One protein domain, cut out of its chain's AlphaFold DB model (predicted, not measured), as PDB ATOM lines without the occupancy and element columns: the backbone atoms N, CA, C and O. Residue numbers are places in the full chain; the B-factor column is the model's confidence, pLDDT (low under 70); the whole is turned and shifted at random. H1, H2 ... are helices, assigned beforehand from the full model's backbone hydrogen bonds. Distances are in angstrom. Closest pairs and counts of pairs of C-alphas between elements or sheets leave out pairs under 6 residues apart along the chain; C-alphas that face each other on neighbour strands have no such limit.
ATOM      1  N   THR A   2      -6.034  10.987 -13.097       58.84
ATOM      2  CA  THR A   2      -7.078  10.036 -12.657       58.84
ATOM      3  C   THR A   2      -6.675   9.084 -11.519       58.84
ATOM      4  O   THR A   2      -7.470   8.844 -10.618       58.84
ATOM      5  N   TYR A   3      -5.434   8.577 -11.500       58.56
ATOM      6  CA  TYR A   3      -4.971   7.644 -10.457       58.56
ATOM      7  C   TYR A   3      -4.972   8.259  -9.041       58.56
ATOM      8  O   TYR A   3      -5.364   7.600  -8.083       58.56
ATOM      9  N   ARG A   4      -4.616   9.547  -8.898       60.16
ATOM     10  CA  ARG A   4      -4.568  10.220  -7.585       60.16
ATOM     11  C   ARG A   4      -5.935  10.548  -7.016       60.16
ATOM     12  O   ARG A   4      -6.143  10.343  -5.828       60.16
ATOM     13  N   HIS A   5      -6.857  11.011  -7.856       60.66
ATOM     14  CA  HIS A   5      -8.228  11.306  -7.430       60.66
ATOM     15  C   HIS A   5      -8.916  10.046  -6.876       60.66
ATOM     16  O   HIS A   5      -9.710  10.114  -5.947       60.66
ATOM     17  N   ARG A   6      -8.532   8.872  -7.395       63.84
ATOM     18  CA  ARG A   6      -8.983   7.566  -6.906       63.84
ATOM     19  C   ARG A   6      -8.325   7.146  -5.584       63.84
ATOM     20  O   ARG A   6      -8.950   6.445  -4.798       63.84
ATOM     21  N   ARG A   7      -7.074   7.556  -5.343       59.72
ATOM     22  CA  ARG A   7      -6.295   7.242  -4.130       59.72
ATOM     23  C   ARG A   7      -6.670   8.141  -2.943       59.72
ATOM     24  O   ARG A   7      -6.685   7.657  -1.817       59.72
ATOM     25  N   TRP A   8      -6.984   9.416  -3.196       58.81
ATOM     26  CA  TRP A   8      -7.334  10.416  -2.177       58.81
ATOM     27  C   TRP A   8      -8.543  11.267  -2.600       58.81
ATOM     28  O   TRP A   8      -8.389  12.451  -2.902       58.81
ATOM     29  N   PRO A   9      -9.753  10.686  -2.612       58.97
ATOM     30  CA  PRO A   9     -10.956  11.351  -3.119       58.97
ATOM     31  C   PRO A   9     -11.409  12.560  -2.283       58.97
ATOM     32  O   PRO A   9     -12.155  13.392  -2.780       58.97
ATOM     33  N   ALA A  10     -10.956  12.681  -1.031       52.91
ATOM     34  CA  ALA A  10     -11.326  13.774  -0.127       52.91
ATOM     35  C   ALA A  10     -10.343  14.965  -0.137       52.91
ATOM     36  O   ALA A  10     -10.498  15.893   0.654       52.91
ATOM     37  N   SER A  11      -9.299  14.949  -0.976       50.00
ATOM     38  CA  SER A  11      -8.359  16.074  -1.055       50.00
ATOM     39  C   SER A  11      -8.925  17.168  -1.963       50.00
ATOM     40  O   SER A  11      -8.939  17.013  -3.180       50.00
ATOM     41  N   THR A  12      -9.372  18.286  -1.380       52.44
ATOM     42  CA  THR A  12      -9.875  19.462  -2.126       52.44
ATOM     43  C   THR A  12      -8.792  20.108  -2.995       52.44
ATOM     44  O   THR A  12      -9.088  20.775  -3.979       52.44
ATOM     45  N   ASN A  13      -7.516  19.881  -2.670       53.06
ATOM     46  CA  ASN A  13      -6.390  20.351  -3.463       53.06
ATOM     47  C   ASN A  13      -5.962  19.259  -4.471       53.06
ATOM     48  O   ASN A  13      -5.593  18.162  -4.044       53.06
ATOM     49  N   PRO A  14      -5.896  19.542  -5.790       57.50
ATOM     50  CA  PRO A  14      -5.334  18.607  -6.773       57.50
ATOM     51  C   PRO A  14      -3.873  18.206  -6.472       57.50
ATOM     52  O   PRO A  14      -3.347  17.243  -7.045       57.50
ATOM     53  N   HIS A  15      -3.213  18.925  -5.559       52.81
ATOM     54  CA  HIS A  15      -1.905  18.644  -4.990       52.81
ATOM     55  C   HIS A  15      -2.011  18.332  -3.482       52.81
ATOM     56  O   HIS A  15      -2.337  19.189  -2.672       52.81
ATOM     57  N   LEU A  16      -1.606  17.120  -3.081       54.62
ATOM     58  CA  LEU A  16      -1.700  16.606  -1.697       54.62
ATOM     59  C   LEU A  16      -0.994  17.453  -0.600       54.62
ATOM     60  O   LEU A  16      -1.235  17.238   0.579       54.62
ATOM     61  N   LEU A  17      -0.129  18.416  -0.947       57.03
ATOM     62  CA  LEU A  17       0.389  19.404   0.008       57.03
ATOM     63  C   LEU A  17       0.014  20.806  -0.447       57.03
ATOM     64  O   LEU A  17       0.330  21.239  -1.559       57.03
ATOM     65  N   VAL A  18      -0.554  21.515   0.514       55.25
ATOM     66  CA  VAL A  18      -0.710  22.960   0.565       55.25
ATOM     67  C   VAL A  18       0.698  23.568   0.641       55.25
ATOM     68  O   VAL A  18       1.359  23.521   1.676       55.25
ATOM     69  N   SER A  19       1.207  24.078  -0.480       56.25
ATOM     70  CA  SER A  19       2.385  24.956  -0.520       56.25
ATOM     71  C   SER A  19       1.919  26.375  -0.815       56.25
ATOM     72  O   SER A  19       0.879  26.531  -1.434       56.25
ATOM     73  N   THR A  20       2.681  27.420  -0.493       54.84
ATOM     74  CA  THR A  20       2.285  28.800  -0.853       54.84
ATOM     75  C   THR A  20       1.979  28.993  -2.344       54.84
ATOM     76  O   THR A  20       1.239  29.900  -2.689       54.84
ATOM     77  N   LYS A  21       2.504  28.134  -3.231       53.31
ATOM     78  CA  LYS A  21       2.217  28.148  -4.675       53.31
ATOM     79  C   LYS A  21       0.997  27.319  -5.086       53.31
ATOM     80  O   LYS A  21       0.426  27.586  -6.131       53.31
ATOM     81  N   THR A  22       0.633  26.297  -4.312       51.31
ATOM     82  CA  THR A  22      -0.436  25.330  -4.647       51.31
ATOM     83  C   THR A  22      -1.642  25.418  -3.713       51.31
ATOM     84  O   THR A  22      -2.635  24.741  -3.937       51.31
ATOM     85  N   ALA A  23      -1.538  26.205  -2.645       53.03
ATOM     86  CA  ALA A  23      -2.570  26.497  -1.655       53.03
ATOM     87  C   ALA A  23      -3.458  27.677  -2.041       53.03
ATOM     88  O   ALA A  23      -4.491  27.884  -1.415       53.03
ATOM     89  N   VAL A  24      -3.004  28.483  -3.002       53.44
ATOM     90  CA  VAL A  24      -3.757  29.625  -3.508       53.44
ATOM     91  C   VAL A  24      -4.765  29.073  -4.499       53.44
ATOM     92  O   VAL A  24      -4.478  28.913  -5.681       53.44
ATOM     93  N   ASP A  25      -5.918  28.703  -3.968       56.38
ATOM     94  CA  ASP A  25      -7.138  28.557  -4.738       56.38
ATOM     95  C   ASP A  25      -7.868  29.911  -4.645       56.38
ATOM     96  O   ASP A  25      -8.134  30.363  -3.528       56.38
ATOM     97  N   PRO A  26      -8.114  30.609  -5.770       58.03
ATOM     98  CA  PRO A  26      -8.766  31.918  -5.759       58.03
ATOM     99  C   PRO A  26     -10.198  31.875  -5.206       58.03
ATOM    100  O   PRO A  26     -10.692  32.910  -4.763       58.03
ATOM    101  N   ASP A  27     -10.833  30.700  -5.181       61.16
ATOM    102  CA  ASP A  27     -12.206  30.507  -4.716       61.16
ATOM    103  C   ASP A  27     -12.288  30.123  -3.224       61.16
ATOM    104  O   ASP A  27     -13.383  29.999  -2.671       61.16
ATOM    105  N   HIS A  28     -11.149  29.945  -2.539       56.31
ATOM    106  CA  HIS A  28     -11.094  29.504  -1.140       56.31
ATOM    107  C   HIS A  28     -10.309  30.470  -0.235       56.31
ATOM    108  O   HIS A  28      -9.361  31.129  -0.669       56.31
ATOM    109  N   PRO A  29     -10.666  30.559   1.064       59.06
ATOM    110  CA  PRO A  29      -9.982  31.444   1.998       59.06
ATOM    111  C   PRO A  29      -8.503  31.072   2.151       59.06
ATOM    112  O   PRO A  29      -8.136  29.897   2.224       59.06
ATOM    113  N   ALA A  30      -7.653  32.096   2.246       60.12
ATOM    114  CA  ALA A  30      -6.210  31.928   2.353       60.12
ATOM    115  C   ALA A  30      -5.838  31.043   3.555       60.12
ATOM    116  O   ALA A  30      -6.143  31.355   4.709       60.12
ATOM    117  N   VAL A  31      -5.140  29.938   3.292       64.38
ATOM    118  CA  VAL A  31      -4.706  29.017   4.346       64.38
ATOM    119  C   VAL A  31      -3.474  29.588   5.047       64.38
ATOM    120  O   VAL A  31      -2.387  29.652   4.471       64.38
ATOM    121  N   SER A  32      -3.628  29.984   6.312       68.75
ATOM    122  CA  SER A  32      -2.505  30.443   7.133       68.75
ATOM    123  C   SER A  32      -1.744  29.270   7.765       68.75
ATOM    124  O   SER A  32      -2.312  28.229   8.107       68.75
ATOM    125  N   MET A  33      -0.447  29.466   8.017       67.19
ATOM    126  CA  MET A  33       0.366  28.497   8.766       67.19
ATOM    127  C   MET A  33      -0.145  28.273  10.199       67.19
ATOM    128  O   MET A  33       0.037  27.185  10.745       67.19
ATOM    129  N   GLY A  34      -0.785  29.279  10.808       70.00
ATOM    130  CA  GLY A  34      -1.395  29.164  12.135       70.00
ATOM    131  C   GLY A  34      -2.579  28.198  12.138       70.00
ATOM    132  O   GLY A  34      -2.633  27.297  12.972       70.00
ATOM    133  N   THR A  35      -3.454  28.310  11.136       70.62
ATOM    134  CA  THR A  35      -4.601  27.414  10.934       70.62
ATOM    135  C   THR A  35      -4.145  25.969  10.733       70.62
ATOM    136  O   THR A  35      -4.671  25.061  11.369       70.62
ATOM    137  N   LEU A  36      -3.104  25.750   9.920       69.75
ATOM    138  CA  LEU A  36      -2.549  24.413   9.676       69.75
ATOM    139  C   LEU A  36      -1.987  23.754  10.939       69.75
ATOM    140  O   LEU A  36      -2.097  22.542  11.100       69.75
ATOM    141  N   ARG A  37      -1.382  24.532  11.843       71.12
ATOM    142  CA  ARG A  37      -0.864  24.005  13.114       71.12
ATOM    143  C   ARG A  37      -1.975  23.630  14.090       71.12
ATOM    144  O   ARG A  37      -1.799  22.673  14.832       71.12
ATOM    145  N   GLN A  38      -3.095  24.354  14.091       74.19
ATOM    146  CA  GLN A  38      -4.227  24.068  14.982       74.19
ATOM    147  C   GLN A  38      -4.960  22.772  14.625       74.19
ATOM    148  O   GLN A  38      -5.477  22.105  15.516       74.19
ATOM    149  N   VAL A  39      -4.993  22.408  13.342       76.81
ATOM    150  CA  VAL A  39      -5.679  21.194  12.864       76.81
ATOM    151  C   VAL A  39      -4.786  19.953  12.849       76.81
ATOM    152  O   VAL A  39      -5.268  18.849  12.606       76.81
ATOM    153  N   LEU A  40      -3.480  20.110  13.079       77.12
ATOM    154  CA  LEU A  40      -2.530  19.008  12.993       77.12
ATOM    155  C   LEU A  40      -2.615  18.114  14.247       77.12
ATOM    156  O   LEU A  40      -2.506  18.629  15.363       77.12
ATOM    157  N   PRO A  41      -2.765  16.782  14.103       79.62
ATOM    158  CA  PRO A  41      -2.748  15.868  15.240       79.62
ATOM    159  C   PRO A  41      -1.459  15.982  16.062       79.62
ATOM    160  O   PRO A  41      -0.375  16.234  15.527       79.62
ATOM    161  N   LYS A  42      -1.564  15.748  17.376       81.12
ATOM    162  CA  LYS A  42      -0.403  15.752  18.277       81.12
ATOM    163  C   LYS A  42       0.638  14.729  17.808       81.12
ATOM    164  O   LYS A  42       0.293  13.597  17.488       81.12
ATOM    165  N   GLY A  43       1.908  15.133  17.797       81.62
ATOM    166  CA  GLY A  43       3.031  14.284  17.379       81.62
ATOM    167  C   GLY A  43       3.369  14.356  15.887       81.62
ATOM    168  O   GLY A  43       4.435  13.892  15.495       81.62
ATOM    169  N   LEU A  44       2.530  14.988  15.063       81.75
ATOM    170  CA  LEU A  44       2.857  15.272  13.668       81.75
ATOM    171  C   LEU A  44       3.417  16.687  13.525       81.75
ATOM    172  O   LEU A  44       3.047  17.608  14.254       81.75
ATOM    173  N   THR A  45       4.308  16.877  12.553       85.50
ATOM    174  CA  THR A  45       4.816  18.200  12.176       85.50
ATOM    175  C   THR A  45       4.566  18.444  10.694       85.50
ATOM    176  O   THR A  45       4.625  17.521   9.884       85.50
ATOM    177  N   LEU A  46       4.324  19.701  10.312       79.62
ATOM    178  CA  LEU A  46       4.157  20.068   8.899       79.62
ATOM    179  C   LEU A  46       5.408  19.732   8.069       79.62
ATOM    180  O   LEU A  46       5.297  19.384   6.896       79.62
ATOM    181  N   SER A  47       6.596  19.807   8.681       83.69
ATOM    182  CA  SER A  47       7.848  19.390   8.042       83.69
ATOM    183  C   SER A  47       7.910  17.876   7.845       83.69
ATOM    184  O   SER A  47       8.274  17.438   6.760       83.69
ATOM    185  N   GLY A  48       7.518  17.090   8.853       86.25
ATOM    186  CA  GLY A  48       7.471  15.627   8.768       86.25
ATOM    187  C   GLY A  48       6.501  15.162   7.686       86.25
ATOM    188  O   GLY A  48       6.910  14.475   6.761       86.25
ATOM    189  N   LEU A  49       5.270  15.684   7.686       84.38
ATOM    190  CA  LEU A  49       4.297  15.403   6.623       84.38
ATOM    191  C   LEU A  49       4.816  15.784   5.229       84.38
ATOM    192  O   LEU A  49       4.540  15.107   4.237       84.38
ATOM    193  N   ARG A  50       5.582  16.879   5.137       86.31
ATOM    194  CA  ARG A  50       6.215  17.274   3.879       86.31
ATOM    195  C   ARG A  50       7.280  16.269   3.447       86.31
ATOM    196  O   ARG A  50       7.297  15.912   2.272       86.31
ATOM    197  N   GLN A  51       8.145  15.831   4.360       89.44
ATOM    198  CA  GLN A  51       9.181  14.832   4.090       89.44
ATOM    199  C   GLN A  51       8.568  13.488   3.688       89.44
ATOM    200  O   GLN A  51       8.967  12.938   2.661       89.44
ATOM    201  N   ASP A  52       7.549  13.026   4.415       87.88
ATOM    202  CA  ASP A  52       6.825  11.786   4.131       87.88
ATOM    203  C   ASP A  52       6.232  11.803   2.724       87.88
ATOM    204  O   ASP A  52       6.363  10.834   1.977       87.88
ATOM    205  N   ARG A  53       5.645  12.933   2.298       84.00
ATOM    206  CA  ARG A  53       5.133  13.031   0.926       84.00
ATOM    207  C   ARG A  53       6.245  12.967  -0.112       84.00
ATOM    208  O   ARG A  53       6.067  12.296  -1.124       84.00
ATOM    209  N   VAL A  54       7.344  13.698   0.083       89.12
ATOM    210  CA  VAL A  54       8.457  13.678  -0.880       89.12
ATOM    211  C   VAL A  54       8.993  12.254  -1.015       89.12
ATOM    212  O   VAL A  54       9.216  11.797  -2.133       89.12
ATOM    213  N   LEU A  55       9.113  11.534   0.101       90.62
ATOM    214  CA  LEU A  55       9.528  10.139   0.111       90.62
ATOM    215  C   LEU A  55       8.516   9.228  -0.600       90.62
ATOM    216  O   LEU A  55       8.921   8.417  -1.430       90.62
ATOM    217  N   ASN A  56       7.213   9.373  -0.342       88.81
ATOM    218  CA  ASN A  56       6.179   8.591  -1.028       88.81
ATOM    219  C   ASN A  56       6.185   8.845  -2.545       88.81
ATOM    220  O   ASN A  56       6.155   7.907  -3.335       88.81
ATOM    221  N   GLU A  57       6.270  10.109  -2.971       86.12
ATOM    222  CA  GLU A  57       6.331  10.463  -4.394       86.12
ATOM    223  C   GLU A  57       7.615   9.943  -5.055       86.12
ATOM    224  O   GLU A  57       7.593   9.543  -6.222       86.12
ATOM    225  N   ALA A  58       8.729   9.920  -4.319       92.25
ATOM    226  CA  ALA A  58       9.978   9.351  -4.803       92.25
ATOM    227  C   ALA A  58       9.827   7.845  -5.051       92.25
ATOM    228  O   ALA A  58      10.211   7.388  -6.122       92.25
ATOM    229  N   HIS A  59       9.191   7.095  -4.144       89.25
ATOM    230  CA  HIS A  59       8.899   5.669  -4.346       89.25
ATOM    231  C   HIS A  59       7.944   5.427  -5.522       89.25
ATOM    232  O   HIS A  59       8.188   4.538  -6.332       89.25
ATOM    233  N   GLU A  60       6.887   6.233  -5.657       87.56
ATOM    234  CA  GLU A  60       5.902   6.067  -6.735       87.56
ATOM    235  C   GLU A  60       6.455   6.414  -8.125       87.56
ATOM    236  O   GLU A  60       6.078   5.783  -9.112       87.56
ATOM    237  N   SER A  61       7.293   7.449  -8.236       87.12
ATOM    238  CA  SER A  61       7.748   7.960  -9.536       87.12
ATOM    239  C   SER A  61       9.176   7.574  -9.903       87.12
ATOM    240  O   SER A  61       9.447   7.305 -11.070       87.12
ATOM    241  N   GLY A  62      10.096   7.590  -8.935       89.19
ATOM    242  CA  GLY A  62      11.534   7.504  -9.181       89.19
ATOM    243  C   GLY A  62      12.078   8.602 -10.107       89.19
ATOM    244  O   GLY A  62      13.135   8.405 -10.699       89.19
ATOM    245  N   ASP A  63      11.362   9.723 -10.265       88.69
ATOM    246  CA  ASP A  63      11.676  10.789 -11.224       88.69
ATOM    247  C   ASP A  63      11.984  12.119 -10.500       88.69
ATOM    248  O   ASP A  63      11.068  12.764  -9.965       88.69
ATOM    249  N   PRO A  64      13.254  12.575 -10.495       90.31
ATOM    250  CA  PRO A  64      13.648  13.825  -9.852       90.31
ATOM    251  C   PRO A  64      12.943  15.070 -10.412       90.31
ATOM    252  O   PRO A  64      12.586  15.963  -9.642       90.31
ATOM    253  N   LEU A  65      12.682  15.138 -11.724       90.44
ATOM    254  CA  LEU A  65      12.032  16.303 -12.342       90.44
ATOM    255  C   LEU A  65      10.586  16.437 -11.862       90.44
ATOM    256  O   LEU A  65      10.097  17.536 -11.575       90.44
ATOM    257  N   LYS A  66       9.903  15.301 -11.714       85.56
ATOM    258  CA  LYS A  66       8.549  15.251 -11.168       85.56
ATOM    259  C   LYS A  66       8.510  15.677  -9.702       85.56
ATOM    260  O   LYS A  66       7.611  16.435  -9.330       85.56
ATOM    261  N   LEU A  67       9.494  15.283  -8.892       88.19
ATOM    262  CA  LEU A  67       9.615  15.752  -7.507       88.19
ATOM    263  C   LEU A  67       9.838  17.265  -7.426       88.19
ATOM    264  O   LEU A  67       9.179  17.939  -6.634       88.19
ATOM    265  N   MET A  68      10.708  17.826  -8.266       88.88
ATOM    266  CA  MET A  68      10.930  19.275  -8.314       88.88
ATOM    267  C   MET A  68       9.632  20.018  -8.646       88.88
ATOM    268  O   MET A  68       9.258  20.962  -7.949       88.88
ATOM    269  N   ARG A  69       8.894  19.548  -9.660       83.81
ATOM    270  CA  ARG A  69       7.647  20.182 -10.105       83.81
ATOM    271  C   ARG A  69       6.503  20.047  -9.095       83.81
ATOM    272  O   ARG A  69       5.757  21.001  -8.905       83.81
ATOM    273  N   LEU A  70       6.345  18.883  -8.459       80.69
ATOM    274  CA  LEU A  70       5.216  18.598  -7.559       80.69
ATOM    275  C   LEU A  70       5.474  18.983  -6.097       80.69
ATOM    276  O   LEU A  70       4.533  19.317  -5.370       80.69
ATOM    277  N   CYS A  71       6.722  18.897  -5.638       83.69
ATOM    278  CA  CYS A  71       7.098  19.138  -4.245       83.69
ATOM    279  C   CYS A  71       7.855  20.455  -4.033       83.69
ATOM    280  O   CYS A  71       8.031  20.868  -2.880       83.69
ATOM    281  N   GLY A  72       8.275  21.125  -5.113       85.50
ATOM    282  CA  GLY A  72       8.977  22.405  -5.047       85.50
ATOM    283  C   GLY A  72      10.310  22.302  -4.309       85.50
ATOM    284  O   GLY A  72      10.617  23.166  -3.489       85.50
ATOM    285  N   ILE A  73      11.044  21.210  -4.529       89.69
ATOM    286  CA  ILE A  73      12.369  20.959  -3.947       89.69
ATOM    287  C   ILE A  73      13.465  21.185  -4.992       89.69
ATOM    288  O   ILE A  73      13.191  21.215  -6.190       89.69
ATOM    289  N   THR A  74      14.701  21.360  -4.533       93.25
ATOM    290  CA  THR A  74      15.858  21.529  -5.420       93.25
ATOM    291  C   THR A  74      16.229  20.211  -6.095       93.25
ATOM    292  O   THR A  74      15.897  19.133  -5.598       93.25
ATOM    293  N   GLU A  75      16.971  20.301  -7.197       92.38
ATOM    294  CA  GLU A  75      17.532  19.148  -7.911       92.38
ATOM    295  C   GLU A  75      18.314  18.218  -6.967       92.38
ATOM    296  O   GLU A  75      18.001  17.033  -6.865       92.38
ATOM    297  N   LYS A  76      19.259  18.766  -6.188       95.00
ATOM    298  CA  LYS A  76      20.061  17.994  -5.222       95.00
ATOM    299  C   LYS A  76      19.186  17.201  -4.249       95.00
ATOM    300  O   LYS A  76      19.461  16.033  -3.978       95.00
ATOM    301  N   THR A  77      18.139  17.827  -3.714       94.25
ATOM    302  CA  THR A  77      17.209  17.155  -2.800       94.25
ATOM    303  C   THR A  77      16.387  16.098  -3.538       94.25
ATOM    304  O   THR A  77      16.231  14.997  -3.022       94.25
ATOM    305  N   ALA A  78      15.913  16.379  -4.752       93.50
ATOM    306  CA  ALA A  78      15.156  15.421  -5.555       93.50
ATOM    307  C   ALA A  78      15.973  14.159  -5.878       93.50
ATOM    308  O   ALA A  78      15.492  13.051  -5.658       93.50
ATOM    309  N   MET A  79      17.226  14.316  -6.313       94.75
ATOM    310  CA  MET A  79      18.143  13.196  -6.549       94.75
ATOM    311  C   MET A  79      18.408  12.383  -5.285       94.75
ATOM    312  O   MET A  79      18.400  11.156  -5.347       94.75
ATOM    313  N   HIS A  80      18.600  13.041  -4.136       94.69
ATOM    314  CA  HIS A  80      18.784  12.342  -2.865       94.69
ATOM    315  C   HIS A  80      17.583  11.446  -2.534       94.69
ATOM    316  O   HIS A  80      17.760  10.264  -2.256       94.69
ATOM    317  N   TYR A  81      16.364  11.981  -2.626       94.19
ATOM    318  CA  TYR A  81      15.157  11.204  -2.343       94.19
ATOM    319  C   TYR A  81      14.952  10.049  -3.326       94.19
ATOM    320  O   TYR A  81      14.572   8.963  -2.895       94.19
ATOM    321  N   VAL A  82      15.235  10.241  -4.620       94.69
ATOM    322  CA  VAL A  82      15.163   9.147  -5.605       94.69
ATOM    323  C   VAL A  82      16.197   8.063  -5.313       94.69
ATOM    324  O   VAL A  82      15.849   6.891  -5.367       94.69
ATOM    325  N   GLY A  83      17.430   8.429  -4.956       93.88
ATOM    326  CA  GLY A  83      18.468   7.455  -4.604       93.88
ATOM    327  C   GLY A  83      18.160   6.664  -3.333       93.88
ATOM    328  O   GLY A  83      18.448   5.476  -3.266       93.88
ATOM    329  N   VAL A  84      17.534   7.297  -2.336       93.38
ATOM    330  CA  VAL A  84      17.081   6.604  -1.117       93.38
ATOM    331  C   VAL A  84      15.889   5.687  -1.405       93.38
ATOM    332  O   VAL A  84      15.829   4.591  -0.860       93.38
ATOM    333  N   ALA A  85      14.949   6.114  -2.254       93.12
ATOM    334  CA  ALA A  85      13.752   5.339  -2.587       93.12
ATOM    335  C   ALA A  85      14.015   4.183  -3.572       93.12
ATOM    336  O   ALA A  85      13.291   3.193  -3.546       93.12
ATOM    337  N   HIS A  86      15.030   4.314  -4.433       90.94
ATOM    338  CA  HIS A  86      15.406   3.337  -5.463       90.94
ATOM    339  C   HIS A  86      16.926   3.093  -5.449       90.94
ATOM    340  O   HIS A  86      17.626   3.463  -6.405       90.94
ATOM    341  N   PRO A  87      17.476   2.511  -4.369       85.88
ATOM    342  CA  PRO A  87      18.920   2.326  -4.210       85.88
ATOM    343  C   PRO A  87      19.553   1.515  -5.353       85.88
ATOM    344  O   PRO A  87      20.689   1.785  -5.757       85.88
ATOM    345  N   GLU A  88      18.806   0.581  -5.944       84.38
ATOM    346  CA  GLU A  88      19.213  -0.251  -7.078       84.38
ATOM    347  C   GLU A  88      19.432   0.533  -8.381       84.38
ATOM    348  O   GLU A  88      20.168   0.079  -9.260       84.38
ATOM    349  N   ARG A  89      18.821   1.719  -8.515       72.81
ATOM    350  CA  ARG A  89      18.971   2.590  -9.691       72.81
ATOM    351  C   ARG A  89      20.187   3.501  -9.583       72.81
ATOM    352  O   ARG A  89      20.833   3.778 -10.589       72.81
ATOM    353  N   THR A  90      20.538   3.922  -8.372       62.59
ATOM    354  CA  THR A  90      21.734   4.737  -8.099       62.59
ATOM    355  C   THR A  90      23.034   3.937  -8.051       62.59
ATOM    356  O   THR A  90      24.096   4.504  -8.283       62.59
ATOM    357  N   ALA A  91      22.978   2.623  -7.810       59.72
ATOM    358  CA  ALA A  91      24.163   1.760  -7.765       59.72
ATOM    359  C   ALA A  91      24.825   1.505  -9.139       59.72
ATOM    360  O   ALA A  91      25.911   0.934  -9.196       59.72
ATOM    361  N   LYS A  92      24.186   1.904 -10.251       52.31
ATOM    362  CA  LYS A  92      24.620   1.578 -11.623       52.31
ATOM    363  C   LYS A  92      25.344   2.700 -12.375       52.31
ATOM    364  O   LYS A  92      25.481   2.588 -13.590       52.31
TER     365      LYS A  92
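AT A GLANCE: This is residues 2 to 92 of the 95 residues of an uncharacterized protein of Streptomyces jeddahensis (UniProt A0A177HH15). Three crossed helices, H3, H4 and H5, make a small core towards one end of an elongated model. The longest, H3, reaches out of this core towards H2, and a long winding stretch with no named element, residues 8 to 32, joins H2 to H1, which touches no helix. The printed part has 91 residues with six named helices, H1 to H6 in chain order, and no named strand: all helix. It is only just compact, close to loose, with a radius of gyration of the C-alphas of 14.7 A, and only just elongated, with spans of 47 by 31 by 22 A.

HOW THE PARTS SIT: H3, residues 46 to 61, touches H4, residues 64 to 71, with residues 54 to 58 alone. The two form a helical hairpin, opposite ways at a steep tilt of 39 degrees, the closest C-alphas being those of Val 54 and Cys 71, 6.6 A apart. H3 touches H5, residues 75 to 85, with residues 54 to 59 alone, only just about perpendicular at 70.2 degrees; the closest C-alphas, of His 59 and Ala 85, are 5.2 A apart. H4 and H5 touch about perpendicular, at 78 degrees, with the C-alphas of Pro 64 and Ala 78 closest at 4.8 A. H6, residues 87 to 90, is close to H5 but not clearly touching, 5.5 A between the closest C-alphas, of Gly 83 and Thr 90. H2, residues 33 to 39, is close to H3 but not clearly touching, with the closest C-alphas, of Arg 37 and Leu 46, 7.6 A apart. H1, residues 2 to 7, is apart from H2, H3, H4, H5 and H6. Every O i to N i+4 pair is within hydrogen-bond range in H1 to H5; H6 is too short for one.

IN THESE COORDINATES: H3 measures 22.3 A from C-alpha 46 at (4.157, 20.068, 8.899) to C-alpha 61 at (7.748, 7.960, -9.536). H5 measures 15.3 A, H2 10.3 A, H4 10.1 A, H1 9.0 A and H6 5.4 A, ending at C-alpha 90 (21.734, 4.737, -8.099).

THE WHOLE: The C-alphas farthest apart, of Pro 29 and Lys 92, are 47.7 A apart. The printed part has no cut. The link H1 to H2 is long; residues 38 to 44 stand free. Confidence is under 70 at residues 2 to 33, 36 and 90 to 92.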